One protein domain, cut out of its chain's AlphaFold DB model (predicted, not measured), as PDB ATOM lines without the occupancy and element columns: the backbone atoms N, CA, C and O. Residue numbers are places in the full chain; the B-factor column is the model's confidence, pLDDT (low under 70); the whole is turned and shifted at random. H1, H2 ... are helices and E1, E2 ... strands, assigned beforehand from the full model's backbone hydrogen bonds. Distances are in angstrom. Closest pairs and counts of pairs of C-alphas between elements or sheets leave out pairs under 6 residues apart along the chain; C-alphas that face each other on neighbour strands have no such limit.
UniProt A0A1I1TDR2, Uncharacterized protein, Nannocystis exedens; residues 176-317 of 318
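AT A GLANCE: This is residues 176 to 317 of the 318 residues of an uncharacterized protein of Nannocystis exedens (UniProt A0A1I1TDR2). A twisted antiparallel sheet of six strands, E3 to E8, forms a wall, with H2 and H3 over one face, the short H4 on that same face but beside the strands, and H1 beside the strands too; the small hairpin E1 and E2 packs on H2. The long hairpin E6 and E7 reaches to the end opposite E1, and H5 sits at the sheet's rim, following E7 and preceding E8. The 142 printed residues run E1 E2 H1 H2 H3 E3 E4 H4 E5 E6 E7 H5 E8, five named helices and eight named strands, of mixed class. The whole is compact, radius of gyration of the C-alphas 15.1 A, spanning 43 by 39 by 27 A.

IN THESE COORDINATES: E1, residues 180 to 182, begins at C-alpha (39.125, -62.373, -8.910), and E2 is residues 185 to 187. H1 is residues 189 to 197, H2 203 to 217, 19.7 A long, and H3 224 to 231. E3, residues 236 to 239, and E4, 245 to 251, 19.5 A long, precede H4, 253 to 257. E5, residues 264 to 272, spans 26.5 A, and E6, 278 to 291, spans 37.5 A. E7 is residues 294 to 299, H5 302 to 308 and E8 313 to 316, ending at C-alpha (50.506, -42.302, -2.503).

HOW THE PARTS SIT: The sheet is branched: E6 has E5 on one side, and E7 and E8 on the other. E5, E6 and E7 form a meander, each strand the antiparallel neighbour of the one before. N 269 and O 282 of E5 and E6 are 2.9 A apart, N 289 and O 296 of E6 and E7 2.8 A, and N 283 and O 313 of E6 and E8 2.9 A. E4 and E5 pair at N 249 and O 268, 2.8 A; the hairpin E3 and E4 pairs at N 238 and O 246, 2.9 A. H2 is on the sheet at a height of 9.6 A, along the strands and over E6, at 14 degrees on the local plane. H3 and H4 are on the same face as H2. H1 is on the sheet but over none of its strands; it only just touches H3, with 3 pairs of C-alphas within 8 A, the closest Trp 192 and Leu 231, 7.0 A. H5 only grazes the sheet, with residues 302 to 305. The hairpin E1 and E2 pairs at N 182 and O 185, 2.9 A; the closest C-alphas of E1 and H2, Phe 182 and Phe 212, are 6.5 A apart. In H1, H2 and H5 every O i to N i+4 pair is within hydrogen-bond range; in H3 3 of 4 are, and in H4 0 of 1, beside 1 of 2 O i to N i+3 pairs.

THE WHOLE: The two C-alphas farthest apart, Glu 181 and Arg 293, are 46.4 A apart. The printed part has no cut and no long link. Residues 183, 255, 257 and 294 have pLDDT under 70.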
ATOM      1  N   ALA A 176      41.276 -55.322 -20.230       96.50
ATOM      2  CA  ALA A 176      40.691 -55.858 -19.007       96.50
ATOM      3  C   ALA A 176      40.350 -57.338 -19.226       96.50
ATOM      4  O   ALA A 176      39.546 -57.686 -20.089       96.50
ATOM      5  N   SER A 177      40.989 -58.214 -18.460       96.31
ATOM      6  CA  SER A 177      40.896 -59.669 -18.641       96.31
ATOM      7  C   SER A 177      40.926 -60.443 -17.329       96.31
ATOM      8  O   SER A 177      40.446 -61.576 -17.275       96.31
ATOM      9  N   ARG A 178      41.466 -59.855 -16.259       96.31
ATOM     10  CA  ARG A 178      41.550 -60.502 -14.953       96.31
ATOM     11  C   ARG A 178      40.194 -60.553 -14.269       96.31
ATOM     12  O   ARG A 178      39.400 -59.617 -14.316       96.31
ATOM     13  N   THR A 179      39.990 -61.661 -13.574       95.31
ATOM     14  CA  THR A 179      38.855 -61.893 -12.690       95.31
ATOM     15  C   THR A 179      39.375 -62.339 -11.333       95.31
ATOM     16  O   THR A 179      40.336 -63.108 -11.282       95.31
ATOM     17  N   GLY A 180      38.739 -61.926 -10.245       91.62
ATOM     18  CA  GLY A 180      39.125 -62.373  -8.910       91.62
ATOM     19  C   GLY A 180      38.103 -62.024  -7.845       91.62
ATOM     20  O   GLY A 180      37.160 -61.274  -8.089       91.62
ATOM     21  N   GLU A 181      38.293 -62.595  -6.666       89.19
ATOM     22  CA  GLU A 181      37.490 -62.303  -5.481       89.19
ATOM     23  C   GLU A 181      38.229 -61.317  -4.572       89.19
ATOM     24  O   GLU A 181      39.457 -61.345  -4.469       89.19
ATOM     25  N   PHE A 182      37.476 -60.447  -3.907       83.38
ATOM     26  CA  PHE A 182      37.957 -59.511  -2.897       83.38
ATOM     27  C   PHE A 182      36.934 -59.416  -1.758       83.38
ATOM     28  O   PHE A 182      35.825 -59.939  -1.857       83.38
ATOM     29  N   ALA A 183      37.277 -58.723  -0.668       68.81
ATOM     30  CA  ALA A 183      36.450 -58.651   0.545       68.81
ATOM     31  C   ALA A 183      35.023 -58.075   0.342       68.81
ATOM     32  O   ALA A 183      34.215 -58.134   1.264       68.81
ATOM     33  N   GLY A 184      34.709 -57.533  -0.843       70.25
ATOM     34  CA  GLY A 184      33.395 -57.001  -1.220       70.25
ATOM     35  C   GLY A 184      32.682 -57.749  -2.353       70.25
ATOM     36  O   GLY A 184      31.589 -57.336  -2.723       70.25
ATOM     37  N   GLY A 185      33.253 -58.827  -2.905       82.00
ATOM     38  CA  GLY A 185      32.614 -59.611  -3.966       82.00
ATOM     39  C   GLY A 185      33.579 -60.110  -5.037       82.00
ATOM     40  O   GLY A 185      34.770 -60.302  -4.798       82.00
ATOM     41  N   ARG A 186      33.047 -60.339  -6.241       89.19
ATOM     42  CA  ARG A 186      33.818 -60.744  -7.419       89.19
ATOM     43  C   ARG A 186      34.015 -59.550  -8.343       89.19
ATOM     44  O   ARG A 186      33.057 -58.853  -8.663       89.19
ATOM     45  N   TRP A 187      35.245 -59.370  -8.805       93.44
ATOM     46  CA  TRP A 187      35.607 -58.416  -9.842       93.44
ATOM     47  C   TRP A 187      35.895 -59.144 -11.153       93.44
ATOM     48  O   TRP A 187      36.598 -60.158 -11.171       93.44
ATOM     49  N   ASP A 188      35.365 -58.623 -12.253       95.25
ATOM     50  CA  ASP A 188      35.645 -59.071 -13.615       95.25
ATOM     51  C   ASP A 188      35.419 -57.919 -14.619       95.25
ATOM     52  O   ASP A 188      34.887 -56.868 -14.237       95.25
ATOM     53  N   PRO A 189      35.818 -58.071 -15.899       96.19
ATOM     54  CA  PRO A 189      35.682 -57.000 -16.887       96.19
ATOM     55  C   PRO A 189      34.236 -56.540 -17.115       96.19
ATOM     56  O   PRO A 189      34.006 -55.364 -17.393       96.19
ATOM     57  N   ALA A 190      33.252 -57.436 -16.980       94.69
ATOM     58  CA  ALA A 190      31.846 -57.084 -17.162       94.69
ATOM     59  C   ALA A 190      31.341 -56.212 -16.007       94.69
ATOM     60  O   ALA A 190      30.637 -55.229 -16.240       94.69
ATOM     61  N   HIS A 191      31.738 -56.534 -14.774       93.88
ATOM     62  CA  HIS A 191      31.453 -55.709 -13.606       93.88
ATOM     63  C   HIS A 191      32.075 -54.313 -13.749       93.88
ATOM     64  O   HIS A 191      31.399 -53.307 -13.524       93.88
ATOM     65  N   TRP A 192      33.342 -54.242 -14.169       94.69
ATOM     66  CA  TRP A 192      34.044 -52.976 -14.371       94.69
ATOM     67  C   TRP A 192      33.360 -52.080 -15.411       94.69
ATOM     68  O   TRP A 192      33.064 -50.915 -15.132       94.69
ATOM     69  N   GLU A 193      33.031 -52.621 -16.587       93.88
ATOM     70  CA  GLU A 193      32.334 -51.847 -17.618       93.88
ATOM     71  C   GLU A 193      30.916 -51.453 -17.185       93.88
ATOM     72  O   GLU A 193      30.489 -50.332 -17.458       93.88
ATOM     73  N   ALA A 194      30.199 -52.303 -16.439       92.06
ATOM     74  CA  ALA A 194      28.890 -51.949 -15.890       92.06
ATOM     75  C   ALA A 194      28.966 -50.783 -14.888       92.06
ATOM     76  O   ALA A 194      28.068 -49.938 -14.863       92.06
ATOM     77  N   LEU A 195      30.030 -50.711 -14.080       92.19
ATOM     78  CA  LEU A 195      30.269 -49.584 -13.179       92.19
ATOM     79  C   LEU A 195      30.535 -48.296 -13.967       92.19
ATOM     80  O   LEU A 195      29.938 -47.261 -13.668       92.19
ATOM     81  N   ARG A 196      31.378 -48.354 -15.005       92.38
ATOM     82  CA  ARG A 196      31.678 -47.189 -15.856       92.38
ATOM     83  C   ARG A 196      30.487 -46.731 -16.688       92.38
ATOM     84  O   ARG A 196      30.362 -45.536 -16.938       92.38
ATOM     85  N   ALA A 197      29.623 -47.647 -17.117       90.62
ATOM     86  CA  ALA A 197      28.454 -47.346 -17.941       90.62
ATOM     87  C   ALA A 197      27.250 -46.818 -17.140       90.62
ATOM     88  O   ALA A 197      26.295 -46.324 -17.742       90.62
ATOM     89  N   ALA A 198      27.266 -46.917 -15.807       89.56
ATOM     90  CA  ALA A 198      26.180 -46.428 -14.962       89.56
ATOM     91  C   ALA A 198      25.962 -44.921 -15.160       89.56
ATOM     92  O   ALA A 198      26.915 -44.160 -15.170       89.56
ATOM     93  N   ALA A 199      24.716 -44.457 -15.281       84.44
ATOM     94  CA  ALA A 199      24.442 -43.038 -15.537       84.44
ATOM     95  C   ALA A 199      24.836 -42.103 -14.373       84.44
ATOM     96  O   ALA A 199      25.037 -40.912 -14.586       84.44
ATOM     97  N   THR A 200      24.923 -42.633 -13.149       87.44
ATOM     98  CA  THR A 200      25.314 -41.889 -11.947       87.44
ATOM     99  C   THR A 200      26.090 -42.794 -10.976       87.44
ATOM    100  O   THR A 200      25.810 -43.998 -10.922       87.44
ATOM    101  N   PRO A 201      27.048 -42.260 -10.196       90.62
ATOM    102  CA  PRO A 201      27.762 -43.017  -9.171       90.62
ATOM    103  C   PRO A 201      26.845 -43.473  -8.023       90.62
ATOM    104  O   PRO A 201      26.413 -42.678  -7.192       90.62
ATOM    105  N   GLU A 202      26.574 -44.778  -7.942       91.81
ATOM    106  CA  GLU A 202      25.815 -45.374  -6.835       91.81
ATOM    107  C   GLU A 202      26.716 -45.616  -5.602       91.81
ATOM    108  O   GLU A 202      27.683 -46.376  -5.708       91.81
ATOM    109  N   PRO A 203      26.401 -45.069  -4.409       93.44
ATOM    110  CA  PRO A 203      27.273 -45.149  -3.229       93.44
ATOM    111  C   PRO A 203      27.713 -46.558  -2.807       93.44
ATOM    112  O   PRO A 203      28.835 -46.745  -2.342       93.44
ATOM    113  N   ALA A 204      26.851 -47.572  -2.946       92.25
ATOM    114  CA  ALA A 204      27.214 -48.955  -2.631       92.25
ATOM    115  C   ALA A 204      28.299 -49.485  -3.587       92.25
ATOM    116  O   ALA A 204      29.366 -49.888  -3.129       92.25
ATOM    117  N   ARG A 205      28.080 -49.354  -4.902       92.31
ATOM    118  CA  ARG A 205      29.044 -49.768  -5.936       92.31
ATOM    119  C   ARG A 205      30.359 -49.004  -5.856       92.31
ATOM    120  O   ARG A 205      31.422 -49.571  -6.073       92.31
ATOM    121  N   GLN A 206      30.306 -47.718  -5.513       93.69
ATOM    122  CA  GLN A 206      31.523 -46.928  -5.339       93.69
ATOM    123  C   GLN A 206      32.341 -47.387  -4.125       93.69
ATOM    124  O   GLN A 206      33.567 -47.375  -4.175       93.69
ATOM    125  N   ARG A 207      31.692 -47.836  -3.039       93.44
ATOM    126  CA  ARG A 207      32.391 -48.441  -1.888       93.44
ATOM    127  C   ARG A 207      33.014 -49.789  -2.236       93.44
ATOM    128  O   ARG A 207      34.131 -50.051  -1.797       93.44
ATOM    129  N   GLU A 208      32.341 -50.601  -3.049       93.25
ATOM    130  CA  GLU A 208      32.915 -51.838  -3.597       93.25
ATOM    131  C   GLU A 208      34.155 -51.543  -4.454       93.25
ATOM    132  O   GLU A 208      35.200 -52.154  -4.230       93.25
ATOM    133  N   LEU A 209      34.080 -50.549  -5.349       94.56
ATOM    134  CA  LEU A 209      35.230 -50.081  -6.128       94.56
ATOM    135  C   LEU A 209      36.369 -49.605  -5.223       94.56
ATOM    136  O   LEU A 209      37.499 -50.040  -5.401       94.56
ATOM    137  N   ALA A 210      36.096 -48.745  -4.240       94.81
ATOM    138  CA  ALA A 210      37.129 -48.241  -3.337       94.81
ATOM    139  C   ALA A 210      37.835 -49.381  -2.579       94.81
ATOM    140  O   ALA A 210      39.062 -49.383  -2.477       94.81
ATOM    141  N   ALA A 211      37.083 -50.382  -2.108       93.44
ATOM    142  CA  ALA A 211      37.647 -51.566  -1.463       93.44
ATOM    143  C   ALA A 211      38.487 -52.413  -2.434       93.44
ATOM    144  O   ALA A 211      39.578 -52.862  -2.077       93.44
ATOM    145  N   PHE A 212      38.016 -52.611  -3.669       95.44
ATOM    146  CA  PHE A 212      38.775 -53.295  -4.717       95.44
ATOM    147  C   PHE A 212      40.087 -52.561  -5.035       95.44
ATOM    148  O   PHE A 212      41.154 -53.180  -5.038       95.44
ATOM    149  N   LEU A 213      40.030 -51.238  -5.225       95.62
ATOM    150  CA  LEU A 213      41.202 -50.405  -5.480       95.62
ATOM    151  C   LEU A 213      42.218 -50.544  -4.347       95.62
ATOM    152  O   LEU A 213      43.364 -50.883  -4.615       95.62
ATOM    153  N   GLN A 214      41.793 -50.382  -3.093       93.38
ATOM    154  CA  GLN A 214      42.664 -50.494  -1.917       93.38
ATOM    155  C   GLN A 214      43.322 -51.871  -1.771       93.38
ATOM    156  O   GLN A 214      44.491 -51.961  -1.406       93.38
ATOM    157  N   THR A 215      42.580 -52.949  -2.022       92.00
ATOM    158  CA  THR A 215      43.046 -54.314  -1.722       92.00
ATOM    159  C   THR A 215      43.777 -54.982  -2.884       92.00
ATOM    160  O   THR A 215      44.620 -55.848  -2.653       92.00
ATOM    161  N   THR A 216      43.473 -54.593  -4.124       93.50
ATOM    162  CA  THR A 216      43.945 -55.294  -5.330       93.50
ATOM    163  C   THR A 216      44.839 -54.424  -6.211       93.50
ATOM    164  O   THR A 216      45.875 -54.899  -6.693       93.50
ATOM    165  N   ILE A 217      44.461 -53.161  -6.432       95.06
ATOM    166  CA  ILE A 217      45.168 -52.258  -7.355       95.06
ATOM    167  C   ILE A 217      46.280 -51.490  -6.650       95.06
ATOM    168  O   ILE A 217      47.396 -51.443  -7.159       95.06
ATOM    169  N   ALA A 218      45.993 -50.944  -5.468       93.12
ATOM    170  CA  ALA A 218      46.851 -50.083  -4.666       93.12
ATOM    171  C   ALA A 218      47.998 -50.854  -3.981       93.12
ATOM    172  O   ALA A 218      48.218 -50.763  -2.774       93.12
ATOM    173  N   ARG A 219      48.733 -51.644  -4.765       91.62
ATOM    174  CA  ARG A 219      49.947 -52.337  -4.349       91.62
ATOM    175  C   ARG A 219      51.156 -51.471  -4.709       91.62
ATOM    176  O   ARG A 219      51.251 -51.038  -5.861       91.62
ATOM    177  N   PRO A 220      52.096 -51.243  -3.774       86.75
ATOM    178  CA  PRO A 220      53.306 -50.489  -4.065       86.75
ATOM    179  C   PRO A 220      54.019 -51.051  -5.292       86.75
ATOM    180  O   PRO A 220      54.277 -52.255  -5.361       86.75
ATOM    181  N   ARG A 221      54.344 -50.169  -6.242       90.69
ATOM    182  CA  ARG A 221      55.063 -50.506  -7.479       90.69
ATOM    183  C   ARG A 221      54.346 -51.510  -8.390       90.69
ATOM    184  O   ARG A 221      55.003 -52.204  -9.166       90.69
ATOM    185  N   ALA A 222      53.014 -51.602  -8.316       95.81
ATOM    186  CA  ALA A 222      52.240 -52.402  -9.263       95.81
ATOM    187  C   ALA A 222      52.548 -51.954 -10.710       95.81
ATOM    188  O   ALA A 222      52.410 -50.765 -11.008       95.81
ATOM    189  N   PRO A 223      52.964 -52.857 -11.615       96.88
ATOM    190  CA  PRO A 223      53.238 -52.486 -13.001       96.88
ATOM    191  C   PRO A 223      51.969 -52.045 -13.742       96.88
ATOM    192  O   PRO A 223      50.909 -52.653 -13.578       96.88
ATOM    193  N   LEU A 224      52.089 -51.066 -14.641       96.94
ATOM    194  CA  LEU A 224      50.993 -50.567 -15.483       96.94
ATOM    195  C   LEU A 224      50.224 -51.689 -16.193       96.94
ATOM    196  O   LEU A 224      48.997 -51.738 -16.141       96.94
ATOM    197  N   ALA A 225      50.939 -52.629 -16.818       96.88
ATOM    198  CA  ALA A 225      50.329 -53.765 -17.509       96.88
ATOM    199  C   ALA A 225      49.485 -54.644 -16.567       96.88
ATOM    200  O   ALA A 225      48.440 -55.158 -16.958       96.88
ATOM    201  N   GLU A 226      49.903 -54.800 -15.309       96.88
ATOM    202  CA  GLU A 226      49.144 -55.550 -14.310       96.88
ATOM    203  C   GLU A 226      47.867 -54.810 -13.894       96.88
ATOM    204  O   GLU A 226      46.809 -55.435 -13.788       96.88
ATOM    205  N   VAL A 227      47.940 -53.492 -13.698       97.44
ATOM    206  CA  VAL A 227      46.766 -52.672 -13.372       97.44
ATOM    207  C   VAL A 227      45.770 -52.666 -14.537       97.44
ATOM    208  O   VAL A 227      44.576 -52.901 -14.339       97.44
ATOM    209  N   ARG A 228      46.251 -52.524 -15.774       97.19
ATOM    210  CA  ARG A 228      45.416 -52.606 -16.983       97.19
ATOM    211  C   ARG A 228      44.829 -53.985 -17.228       97.19
ATOM    212  O   ARG A 228      43.744 -54.092 -17.782       97.19
ATOM    213  N   ALA A 229      45.465 -55.056 -16.768       97.62
ATOM    214  CA  ALA A 229      44.846 -56.375 -16.851       97.62
ATOM    215  C   ALA A 229      43.543 -56.450 -16.026       97.62
ATOM    216  O   ALA A 229      42.678 -57.268 -16.337       97.62
ATOM    217  N   TRP A 230      43.375 -55.584 -15.018       97.25
ATOM    218  CA  TRP A 230      42.134 -55.426 -14.253       97.25
ATOM    219  C   TRP A 230      41.180 -54.369 -14.822       97.25
ATOM    220  O   TRP A 230      39.976 -54.617 -14.872       97.25
ATOM    221  N   LEU A 231      41.698 -53.203 -15.222       96.69
ATOM    222  CA  LEU A 231      40.891 -52.019 -15.577       96.69
ATOM    223  C   LEU A 231      40.824 -51.727 -17.086       96.69
ATOM    224  O   LEU A 231      40.050 -50.887 -17.539       96.69
ATOM    225  N   GLY A 232      41.611 -52.432 -17.890       95.62
ATOM    226  CA  GLY A 232      41.739 -52.185 -19.320       95.62
ATOM    227  C   GLY A 232      42.369 -50.826 -19.624       95.62
ATOM    228  O   GLY A 232      43.024 -50.244 -18.763       95.62
ATOM    229  N   PRO A 233      42.208 -50.326 -20.858       93.50
ATOM    230  CA  PRO A 233      42.720 -49.017 -21.227       93.50
ATOM    231  C   PRO A 233      41.933 -47.873 -20.558       93.50
ATOM    232  O   PRO A 233      40.708 -47.978 -20.391       93.50
ATOM    233  N   PRO A 234      42.609 -46.752 -20.246       94.12
ATOM    234  CA  PRO A 234      41.960 -45.561 -19.710       94.12
ATOM    235  C   PRO A 234      41.152 -44.815 -20.779       94.12
ATOM    236  O   PRO A 234      41.298 -45.058 -21.986       94.12
ATOM    237  N   ASP A 235      40.301 -43.895 -20.324       88.69
ATOM    238  CA  ASP A 235      39.569 -42.963 -21.189       88.69
ATOM    239  C   ASP A 235      40.473 -41.833 -21.698       88.69
ATOM    240  O   ASP A 235      40.378 -41.454 -22.867       88.69
ATOM    241  N   ALA A 236      41.368 -41.335 -20.842       87.56
ATOM    242  CA  ALA A 236      42.385 -40.346 -21.184       87.56
ATOM    243  C   ALA A 236      43.737 -40.713 -20.564       87.56
ATOM    244  O   ALA A 236      43.817 -41.504 -19.624       87.56
ATOM    245  N   GLN A 237      44.808 -40.185 -21.149       92.38
ATOM    246  CA  GLN A 237      46.154 -40.368 -20.638       92.38
ATOM    247  C   GLN A 237      46.938 -39.072 -20.785       92.38
ATOM    248  O   GLN A 237      46.955 -38.462 -21.858       92.38
ATOM    249  N   HIS A 238      47.646 -38.711 -19.722       91.75
ATOM    250  CA  HIS A 238      48.583 -37.602 -19.711       91.75
ATOM    251  C   HIS A 238      50.000 -38.145 -19.569       91.75
ATOM    252  O   HIS A 238      50.262 -39.003 -18.729       91.75
ATOM    253  N   LEU A 239      50.910 -37.655 -20.410       92.94
ATOM    254  CA  LEU A 239      52.326 -38.000 -20.367       92.94
ATOM    255  C   LEU A 239      53.113 -36.734 -20.035       92.94
ATOM    256  O   LEU A 239      52.999 -35.729 -20.737       92.94
ATOM    257  N   ALA A 240      53.908 -36.784 -18.975       91.94
ATOM    258  CA  ALA A 240      54.811 -35.704 -18.616       91.94
ATOM    259  C   ALA A 240      56.156 -35.852 -19.342       91.94
ATOM    260  O   ALA A 240      56.535 -36.933 -19.799       91.94
ATOM    261  N   ALA A 241      56.893 -34.745 -19.439       89.69
ATOM    262  CA  ALA A 241      58.191 -34.698 -20.116       89.69
ATOM    263  C   ALA A 241      59.244 -35.624 -19.476       89.69
ATOM    264  O   ALA A 241      60.170 -36.071 -20.148       89.69
ATOM    265  N   ASP A 242      59.108 -35.929 -18.183       90.56
ATOM    266  CA  ASP A 242      59.999 -36.831 -17.446       90.56
ATOM    267  C   ASP A 242      59.662 -38.323 -17.629       90.56
ATOM    268  O   ASP A 242      60.315 -39.180 -17.032       90.56
ATOM    269  N   GLY A 243      58.655 -38.641 -18.449       89.12
ATOM    270  CA  GLY A 243      58.178 -40.001 -18.701       89.12
ATOM    271  C   GLY A 243      57.157 -40.509 -17.683       89.12
ATOM    272  O   GLY A 243      56.616 -41.602 -17.867       89.12
ATOM    273  N   SER A 244      56.852 -39.746 -16.627       94.69
ATOM    274  CA  SER A 244      55.717 -40.062 -15.757       94.69
ATOM    275  C   SER A 244      54.395 -39.927 -16.515       94.69
ATOM    276  O   SER A 244      54.294 -39.238 -17.538       94.69
ATOM    277  N   ARG A 245      53.367 -40.629 -16.038       95.31
ATOM    278  CA  ARG A 245      52.055 -40.641 -16.691       95.31
ATOM    279  C   ARG A 245      50.908 -40.721 -15.701       95.31
ATOM    280  O   ARG A 245      51.051 -41.349 -14.652       95.31
ATOM    281  N   SER A 246      49.762 -40.169 -16.078       96.50
ATOM    282  CA  SER A 246      48.485 -40.464 -15.431       96.50
ATOM    283  C   SER A 246      47.502 -41.088 -16.417       96.50
ATOM    284  O   SER A 246      47.458 -40.731 -17.596       96.50
ATOM    285  N   ASP A 247      46.771 -42.089 -15.933       96.69
ATOM    286  CA  ASP A 247      45.692 -42.768 -16.646       96.69
ATOM    287  C   ASP A 247      44.361 -42.398 -15.964       96.69
ATOM    288  O   ASP A 247      44.157 -42.706 -14.784       96.69
ATOM    289  N   ASP A 248      43.441 -41.801 -16.724       94.12
ATOM    290  CA  ASP A 248      42.123 -41.378 -16.248       94.12
ATOM    291  C   ASP A 248      41.027 -42.362 -16.647       94.12
ATOM    292  O   ASP A 248      40.842 -42.698 -17.823       94.12
ATOM    293  N   TYR A 249      40.224 -42.763 -15.666       94.62
ATOM    294  CA  TYR A 249      39.038 -43.582 -15.862       94.62
ATOM    295  C   TYR A 249      37.799 -42.815 -15.406       94.62
ATOM    296  O   TYR A 249      37.620 -42.471 -14.234       94.62
ATOM    297  N   PHE A 250      36.897 -42.585 -16.348       91.31
ATOM    298  CA  PHE A 250      35.620 -41.934 -16.129       91.31
ATOM    299  C   PHE A 250      34.580 -42.956 -15.675       91.31
ATOM    300  O   PHE A 250      34.249 -43.917 -16.382       91.31
ATOM    301  N   LEU A 251      34.041 -42.735 -14.476       90.44
ATOM    302  CA  LEU A 251      32.933 -43.501 -13.918       90.44
ATOM    303  C   LEU A 251      31.649 -42.724 -14.217       90.44
ATOM    304  O   LEU A 251      31.559 -41.540 -13.896       90.44
ATOM    305  N   ALA A 252      30.669 -43.381 -14.833       82.94
ATOM    306  CA  ALA A 252      29.577 -42.737 -15.568       82.94
ATOM    307  C   ALA A 252      29.993 -42.109 -16.909       82.94
ATOM    308  O   ALA A 252      29.599 -40.996 -17.256       82.94
ATOM    309  N   ARG A 253      30.758 -42.863 -17.712       78.50
ATOM    310  CA  ARG A 253      31.281 -42.458 -19.029       78.50
ATOM    311  C   ARG A 253      30.228 -41.839 -19.966       78.50
ATOM    312  O   ARG A 253      30.541 -40.804 -20.551       78.50
ATOM    313  N   PRO A 254      28.994 -42.378 -20.112       70.88
ATOM    314  CA  PRO A 254      27.990 -41.765 -20.989       70.88
ATOM    315  C   PRO A 254      27.682 -40.313 -20.620       70.88
ATOM    316  O   PRO A 254      27.421 -39.487 -21.489       70.88
ATOM    317  N   ALA A 255      27.757 -39.997 -19.330       69.62
ATOM    318  CA  ALA A 255      27.463 -38.676 -18.833       69.62
ATOM    319  C   ALA A 255      28.631 -37.699 -19.125       69.62
ATOM    320  O   ALA A 255      28.377 -36.524 -19.366       69.62
ATOM    321  N   TYR A 256      29.894 -38.146 -19.194       70.69
ATOM    322  CA  TYR A 256      31.024 -37.268 -19.564       70.69
ATOM    323  C   TYR A 256      30.922 -36.731 -20.997       70.69
ATOM    324  O   TYR A 256      31.340 -35.609 -21.269       70.69
ATOM    325  N   ALA A 257      30.345 -37.511 -21.915       69.69
ATOM    326  CA  ALA A 257      30.133 -37.074 -23.294       69.69
ATOM    327  C   ALA A 257      28.998 -36.041 -23.421       69.69
ATOM    328  O   ALA A 257      28.978 -35.258 -24.369       69.69
ATOM    329  N   GLN A 258      28.040 -36.057 -22.489       76.19
ATOM    330  CA  GLN A 258      26.871 -35.177 -22.470       76.19
ATOM    331  C   GLN A 258      26.529 -34.801 -21.021       76.19
ATOM    332  O   GLN A 258      25.608 -35.381 -20.436       76.19
ATOM    333  N   PRO A 259      27.270 -33.854 -20.414       74.81
ATOM    334  CA  PRO A 259      27.080 -33.537 -19.013       74.81
ATOM    335  C   PRO A 259      25.686 -32.949 -18.766       74.81
ATOM    336  O   PRO A 259      25.262 -31.985 -19.405       74.81
ATOM    337  N   LEU A 260      24.971 -33.535 -17.809       80.38
ATOM    338  CA  LEU A 260      23.702 -33.046 -17.284       80.38
ATOM    339  C   LEU A 260      23.927 -31.945 -16.230       80.38
ATOM    340  O   LEU A 260      24.897 -32.032 -15.463       80.38
ATOM    341  N   PRO A 261      23.025 -30.946 -16.136       82.38
ATOM    342  CA  PRO A 261      23.035 -29.964 -15.053       82.38
ATOM    343  C   PRO A 261      23.005 -30.641 -13.679       82.38
ATOM    344  O   PRO A 261      22.172 -31.513 -13.440       82.38
ATOM    345  N   ASP A 262      23.931 -30.252 -12.800       81.44
ATOM    346  CA  ASP A 262      24.141 -30.820 -11.460       81.44
ATOM    347  C   ASP A 262      24.404 -32.335 -11.435       81.44
ATOM    348  O   ASP A 262      24.319 -32.976 -10.383       81.44
ATOM    349  N   GLY A 263      24.781 -32.912 -12.580       85.19
ATOM    350  CA  GLY A 263      25.172 -34.309 -12.668       85.19
ATOM    351  C   GLY A 263      26.381 -34.607 -11.782       85.19
ATOM    352  O   GLY A 263      27.238 -33.747 -11.551       85.19
ATOM    353  N   LEU A 264      26.454 -35.846 -11.315       88.00
ATOM    354  CA  LEU A 264      27.555 -36.370 -10.523       88.00
ATOM    355  C   LEU A 264      28.315 -37.412 -11.341       88.00
ATOM    356  O   LEU A 264      27.701 -38.268 -11.973       88.00
ATOM    357  N   TYR A 265      29.641 -37.352 -11.291       87.50
ATOM    358  CA  TYR A 265      30.516 -38.139 -12.154       87.50
ATOM    359  C   TYR A 265      31.688 -38.627 -11.328       87.50
ATOM    360  O   TYR A 265      32.300 -37.826 -10.631       87.50
ATOM    361  N   GLY A 266      31.998 -39.919 -11.378       91.00
ATOM    362  CA  GLY A 266      33.188 -40.426 -10.702       91.00
ATOM    363  C   GLY A 266      34.406 -40.303 -11.604       91.00
ATOM    364  O   GLY A 266      34.303 -40.359 -12.833       91.00
ATOM    365  N   HIS A 267      35.557 -40.117 -10.986       92.69
ATOM    366  CA  HIS A 267      36.836 -39.969 -11.659       92.69
ATOM    367  C   HIS A 267      37.872 -40.756 -10.864       92.69
ATOM    368  O   HIS A 267      38.024 -40.550  -9.659       92.69
ATOM    369  N   LEU A 268      38.492 -41.727 -11.529       96.75
ATOM    370  CA  LEU A 268      39.599 -42.507 -11.000       96.75
ATOM    371  C   LEU A 268      40.853 -42.117 -11.775       96.75
ATOM    372  O   LEU A 268      40.909 -42.343 -12.983       96.75
ATOM    373  N   GLU A 269      41.843 -41.589 -11.073       97.31
ATOM    374  CA  GLU A 269      43.145 -41.238 -11.629       97.31
ATOM    375  C   GLU A 269      44.218 -42.162 -11.047       97.31
ATOM    376  O   GLU A 269      44.241 -42.466  -9.848       97.31
ATOM    377  N   LEU A 270      45.084 -42.674 -11.920       98.06
ATOM    378  CA  LEU A 270      46.192 -43.551 -11.561       98.06
ATOM    379  C   LEU A 270      47.491 -42.944 -12.071       98.06
ATOM    380  O   LEU A 270      47.655 -42.787 -13.279       98.06
ATOM    381  N   HIS A 271      48.433 -42.671 -11.173       97.56
ATOM    382  CA  HIS A 271      49.721 -42.076 -11.527       97.56
ATOM    383  C   HIS A 271      50.816 -43.132 -11.540       97.56
ATOM    384  O   HIS A 271      50.904 -43.953 -10.625       97.56
ATOM    385  N   TYR A 272      51.690 -43.071 -12.538       97.19
ATOM    386  CA  TYR A 272      52.829 -43.962 -12.704       97.19
ATOM    387  C   TYR A 272      54.110 -43.154 -12.885       97.19
ATOM    388  O   TYR A 272      54.106 -42.080 -13.488       97.19
ATOM    389  N   ASP A 273      55.217 -43.691 -12.382       96.31
ATOM    390  CA  ASP A 273      56.541 -43.151 -12.684       96.31
ATOM    391  C   ASP A 273      57.005 -43.537 -14.101       96.31
ATOM    392  O   ASP A 273      56.360 -44.313 -14.810       96.31
ATOM    393  N   ALA A 274      58.168 -43.019 -14.500       94.44
ATOM    394  CA  ALA A 274      58.793 -43.320 -15.787       94.44
ATOM    395  C   ALA A 274      59.179 -44.803 -15.970       94.44
ATOM    396  O   ALA A 274      59.472 -45.237 -17.078       94.44
ATOM    397  N   SER A 275      59.181 -45.601 -14.895       95.62
ATOM    398  CA  SER A 275      59.379 -47.058 -14.948       95.62
ATOM    399  C   SER A 275      58.056 -47.828 -15.051       95.62
ATOM    400  O   SER A 275      58.046 -49.054 -14.911       95.62
ATOM    401  N   LEU A 276      56.943 -47.127 -15.304       96.25
ATOM    402  CA  LEU A 276      55.586 -47.668 -15.425       96.25
ATOM    403  C   LEU A 276      55.085 -48.348 -14.146       96.25
ATOM    404  O   LEU A 276      54.257 -49.264 -14.204       96.25
ATOM    405  N   GLN A 277      55.587 -47.920 -12.988       97.38
ATOM    406  CA  GLN A 277      55.159 -48.424 -11.690       97.38
ATOM    407  C   GLN A 277      54.149 -47.472 -11.062       97.38
ATOM    408  O   GLN A 277      54.348 -46.260 -11.058       97.38
ATOM    409  N   LEU A 278      53.065 -48.025 -10.515       97.62
ATOM    410  CA  LEU A 278      52.012 -47.258  -9.859       97.62
ATOM    411  C   LEU A 278      52.575 -46.496  -8.646       97.62
ATOM    412  O   LEU A 278      53.180 -47.092  -7.745       97.62
ATOM    413  N   ARG A 279      52.347 -45.182  -8.631       97.44
ATOM    414  CA  ARG A 279      52.785 -44.216  -7.611       97.44
ATOM    415  C   ARG A 279      51.630 -43.626  -6.822       97.44
ATOM    416  O   ARG A 279      51.813 -43.382  -5.635       97.44
ATOM    417  N   ALA A 280      50.463 -43.447  -7.433       97.31
ATOM    418  CA  ALA A 280      49.288 -42.980  -6.709       97.31
ATOM    419  C   ALA A 280      47.975 -43.499  -7.305       97.31
ATOM    420  O   ALA A 280      47.906 -43.849  -8.485       97.31
ATOM    421  N   VAL A 281      46.953 -43.564  -6.451       98.00
ATOM    422  CA  VAL A 281      45.568 -43.911  -6.793       98.00
ATOM    423  C   VAL A 281      44.646 -42.877  -6.167       98.00
ATOM    424  O   VAL A 281      44.590 -42.767  -4.937       98.00
ATOM    425  N   GLU A 282      43.875 -42.192  -7.001       97.19
ATOM    426  CA  GLU A 282      42.920 -41.177  -6.570       97.19
ATOM    427  C   GLU A 282      41.515 -41.513  -7.070       97.19
ATOM    428  O   GLU A 282      41.302 -41.778  -8.249       97.19
ATOM    429  N   LEU A 283      40.539 -41.524  -6.161       97.00
ATOM    430  CA  LEU A 283      39.119 -41.670  -6.483       97.00
ATOM    431  C   LEU A 283      38.367 -40.448  -5.961       97.00
ATOM    432  O   LEU A 283      38.212 -40.273  -4.743       97.00
ATOM    433  N   GLY A 284      37.858 -39.649  -6.893       94.44
ATOM    434  CA  GLY A 284      37.076 -38.443  -6.643       94.44
ATOM    435  C   GLY A 284      35.766 -38.416  -7.430       94.44
ATOM    436  O   GLY A 284      35.464 -39.315  -8.220       94.44
ATOM    437  N   TYR A 285      34.966 -37.367  -7.213       93.19
ATOM    438  CA  TYR A 285      33.756 -37.126  -8.003       93.19
ATOM    439  C   TYR A 285      33.627 -35.660  -8.378       93.19
ATOM    440  O   TYR A 285      33.809 -34.767  -7.553       93.19
ATOM    441  N   LEU A 286      33.283 -35.419  -9.636       89.69
ATOM    442  CA  LEU A 286      32.995 -34.105 -10.180       89.69
ATOM    443  C   LEU A 286      31.491 -33.860 -10.108       89.69
ATOM    444  O   LEU A 286      30.686 -34.752 -10.388       89.69
ATOM    445  N   ARG A 287      31.108 -32.619  -9.814       87.81
ATOM    446  CA  ARG A 287      29.774 -32.106 -10.129       87.81
ATOM    447  C   ARG A 287      29.871 -31.134 -11.289       87.81
ATOM    448  O   ARG A 287      30.659 -30.191 -11.230       87.81
ATOM    449  N   TRP A 288      29.058 -31.345 -12.319       82.56
ATOM    450  CA  TRP A 288      28.981 -30.415 -13.442       82.56
ATOM    451  C   TRP A 288      27.906 -29.365 -13.210       82.56
ATOM    452  O   TRP A 288      26.760 -29.672 -12.895       82.56
ATOM    453  N   ARG A 289      28.269 -28.109 -13.443       79.56
ATOM    454  CA  ARG A 289      27.348 -26.992 -13.592       79.56
ATOM    455  C   ARG A 289      27.262 -26.658 -15.070       79.56
ATOM    456  O   ARG A 289      28.228 -26.184 -15.667       79.56
ATOM    457  N   VAL A 290      26.094 -26.925 -15.644       73.62
ATOM    458  CA  VAL A 290      25.805 -26.673 -17.055       73.62
ATOM    459  C   VAL A 290      24.774 -25.560 -17.144       73.62
ATOM    460  O   VAL A 290      23.665 -25.669 -16.628       73.62
ATOM    461  N   SER A 291      25.152 -24.478 -17.811       71.56
ATOM    462  CA  SER A 291      24.285 -23.363 -18.188       71.56
ATOM    463  C   SER A 291      24.498 -23.041 -19.673       71.56
ATOM    464  O   SER A 291      25.523 -23.441 -20.231       71.56
ATOM    465  N   PRO A 292      23.604 -22.279 -20.334       73.00
ATOM    466  CA  PRO A 292      23.733 -21.974 -21.764       73.00
ATOM    467  C   PRO A 292      25.062 -21.325 -22.193       73.00
ATOM    468  O   PRO A 292      25.369 -21.312 -23.380       73.00
ATOM    469  N   ARG A 293      25.838 -20.752 -21.260       70.38
ATOM    470  CA  ARG A 293      27.112 -20.065 -21.544       70.38
ATOM    471  C   ARG A 293      28.311 -20.626 -20.780       70.38
ATOM    472  O   ARG A 293      29.407 -20.100 -20.926       70.38
ATOM    473  N   LEU A 294      28.111 -21.635 -19.936       67.12
ATOM    474  CA  LEU A 294      29.168 -22.158 -19.075       67.12
ATOM    475  C   LEU A 294      28.934 -23.638 -18.810       67.12
ATOM    476  O   LEU A 294      27.879 -24.014 -18.298       67.12
ATOM    477  N   GLN A 295      29.948 -24.440 -19.104       70.00
ATOM    478  CA  GLN A 295      30.077 -25.806 -18.625       70.00
ATOM    479  C   GLN A 295      31.316 -25.849 -17.738       70.00
ATOM    480  O   GLN A 295      32.421 -25.589 -18.205       70.00
ATOM    481  N   LEU A 296      31.117 -26.102 -16.450       80.19
ATOM    482  CA  LEU A 296      32.193 -26.167 -15.467       80.19
ATOM    483  C   LEU A 296      32.002 -27.411 -14.610       80.19
ATOM    484  O   LEU A 296      30.902 -27.652 -14.118       80.19
ATOM    485  N   SER A 297      33.073 -28.154 -14.371       81.56
ATOM    486  CA  SER A 297      33.106 -29.215 -13.371       81.56
ATOM    487  C   SER A 297      33.860 -28.759 -12.128       81.56
ATOM    488  O   SER A 297      34.899 -28.110 -12.230       81.56
ATOM    489  N   THR A 298      33.369 -29.132 -10.952       86.06
ATOM    490  CA  THR A 298      34.060 -28.912  -9.675       86.06
ATOM    491  C   THR A 298      34.210 -30.226  -8.932       86.06
ATOM    492  O   THR A 298      33.236 -30.976  -8.837       86.06
ATOM    493  N   MET A 299      35.398 -30.489  -8.380       89.31
ATOM    494  CA  MET A 299      35.591 -31.600  -7.447       89.31
ATOM    495  C   MET A 299      34.683 -31.444  -6.233       89.31
ATOM    496  O   MET A 299      34.516 -30.336  -5.717       89.31
ATOM    497  N   LEU A 300      34.112 -32.555  -5.770       91.69
ATOM    498  CA  LEU A 300      33.378 -32.571  -4.517       91.69
ATOM    499  C   LEU A 300      34.311 -32.315  -3.333       91.69
ATOM    500  O   LEU A 300      35.422 -32.838  -3.238       91.69
ATOM    501  N   THR A 301      33.808 -31.547  -2.376       91.75
ATOM    502  CA  THR A 301      34.456 -31.367  -1.076       91.75
ATOM    503  C   THR A 301      34.305 -32.615  -0.197       91.75
ATOM    504  O   THR A 301      33.413 -33.442  -0.398       91.75
ATOM    505  N   ALA A 302      35.137 -32.739   0.843       90.50
ATOM    506  CA  ALA A 302      35.035 -33.845   1.801       90.50
ATOM    507  C   ALA A 302      33.651 -33.928   2.482       90.50
ATOM    508  O   ALA A 302      33.136 -35.023   2.709       90.50
ATOM    509  N   GLU A 303      33.024 -32.782   2.764       93.31
ATOM    510  CA  GLU A 303      31.672 -32.719   3.332       93.31
ATOM    511  C   GLU A 303      30.624 -33.278   2.360       93.31
ATOM    512  O   GLU A 303      29.751 -34.056   2.750       93.31
ATOM    513  N   GLU A 304      30.726 -32.937   1.075       93.56
ATOM    514  CA  GLU A 304      29.800 -33.426   0.054       93.56
ATOM    515  C   GLU A 304      29.926 -34.931  -0.174       93.56
ATOM    516  O   GLU A 304      28.906 -35.608  -0.308       93.56
ATOM    517  N   HIS A 305      31.150 -35.465  -0.161       93.75
ATOM    518  CA  HIS A 305      31.383 -36.909  -0.176       93.75
ATOM    519  C   HIS A 305      30.644 -37.606   0.971       93.75
ATOM    520  O   HIS A 305      29.880 -38.545   0.734       93.75
ATOM    521  N   ALA A 306      30.819 -37.114   2.203       92.94
ATOM    522  CA  ALA A 306      30.174 -37.678   3.386       92.94
ATOM    523  C   ALA A 306      28.643 -37.608   3.291       92.94
ATOM    524  O   ALA A 306      27.962 -38.602   3.546       92.94
ATOM    525  N   LYS A 307      28.098 -36.465   2.854       95.12
ATOM    526  CA  LYS A 307      26.653 -36.264   2.671       95.12
ATOM    527  C   LYS A 307      26.049 -37.216   1.636       95.12
ATOM    528  O   LYS A 307      24.916 -37.656   1.807       95.12
ATOM    529  N   LEU A 308      26.785 -37.513   0.567       93.31
ATOM    530  CA  LEU A 308      26.335 -38.392  -0.515       93.31
ATOM    531  C   LEU A 308      26.678 -39.870  -0.275       93.31
ATOM    532  O   LEU A 308      26.257 -40.726  -1.051       93.31
ATOM    533  N   GLY A 309      27.432 -40.185   0.782       95.12
ATOM    534  CA  GLY A 309      27.906 -41.541   1.061       95.12
ATOM    535  C   GLY A 309      28.933 -42.057   0.048       95.12
ATOM    536  O   GLY A 309      29.085 -43.269  -0.096       95.12
ATOM    537  N   LEU A 310      29.619 -41.160  -0.666       95.56
ATOM    538  CA  LEU A 310      30.588 -41.508  -1.704       95.56
ATOM    539  C   LEU A 310      32.001 -41.606  -1.115       95.56
ATOM    540  O   LEU A 310      32.475 -40.646  -0.500       95.56
ATOM    541  N   PRO A 311      32.717 -42.722  -1.318       95.31
ATOM    542  CA  PRO A 311      34.067 -42.880  -0.794       95.31
ATOM    543  C   PRO A 311      35.057 -42.007  -1.564       95.31
ATOM    544  O   PRO A 311      35.026 -41.984  -2.789       95.31
ATOM    545  N   ARG A 312      35.964 -41.339  -0.852       94.81
ATOM    546  CA  ARG A 312      37.158 -40.710  -1.433       94.81
ATOM    547  C   ARG A 312      38.357 -41.624  -1.210       94.81
ATOM    548  O   ARG A 312      38.491 -42.179  -0.117       94.81
ATOM    549  N   LEU A 313      39.217 -41.754  -2.215       95.19
ATOM    550  CA  LEU A 313      40.494 -42.451  -2.089       95.19
ATOM    551  C   LEU A 313      41.627 -41.533  -2.524       95.19
ATOM    552  O   LEU A 313      41.507 -40.879  -3.550       95.19
ATOM    553  N   GLU A 314      42.703 -41.514  -1.751       95.50
ATOM    554  CA  GLU A 314      43.943 -40.812  -2.076       95.50
ATOM    555  C   GLU A 314      45.069 -41.624  -1.435       95.50
ATOM    556  O   GLU A 314      45.205 -41.671  -0.209       95.50
ATOM    557  N   ILE A 315      45.776 -42.398  -2.256       95.94
ATOM    558  CA  ILE A 315      46.881 -43.252  -1.821       95.94
ATOM    559  C   ILE A 315      48.108 -42.861  -2.619       95.94
ATOM    560  O   ILE A 315      48.096 -42.977  -3.839       95.94
ATOM    561  N   GLU A 316      49.184 -42.515  -1.921       95.19
ATOM    562  CA  GLU A 316      50.506 -42.302  -2.503       95.19
ATOM    563  C   GLU A 316      51.491 -43.371  -2.016       95.19
ATOM    564  O   GLU A 316      51.593 -43.664  -0.819       95.19
ATOM    565  N   PHE A 317      52.260 -43.933  -2.943       90.75
ATOM    566  CA  PHE A 317      53.348 -44.858  -2.659       90.75
ATOM    567  C   PHE A 317      54.674 -44.103  -2.673       90.75
ATOM    568  O   PHE A 317      55.011 -43.416  -3.638       90.75
TER     569      PHE A 317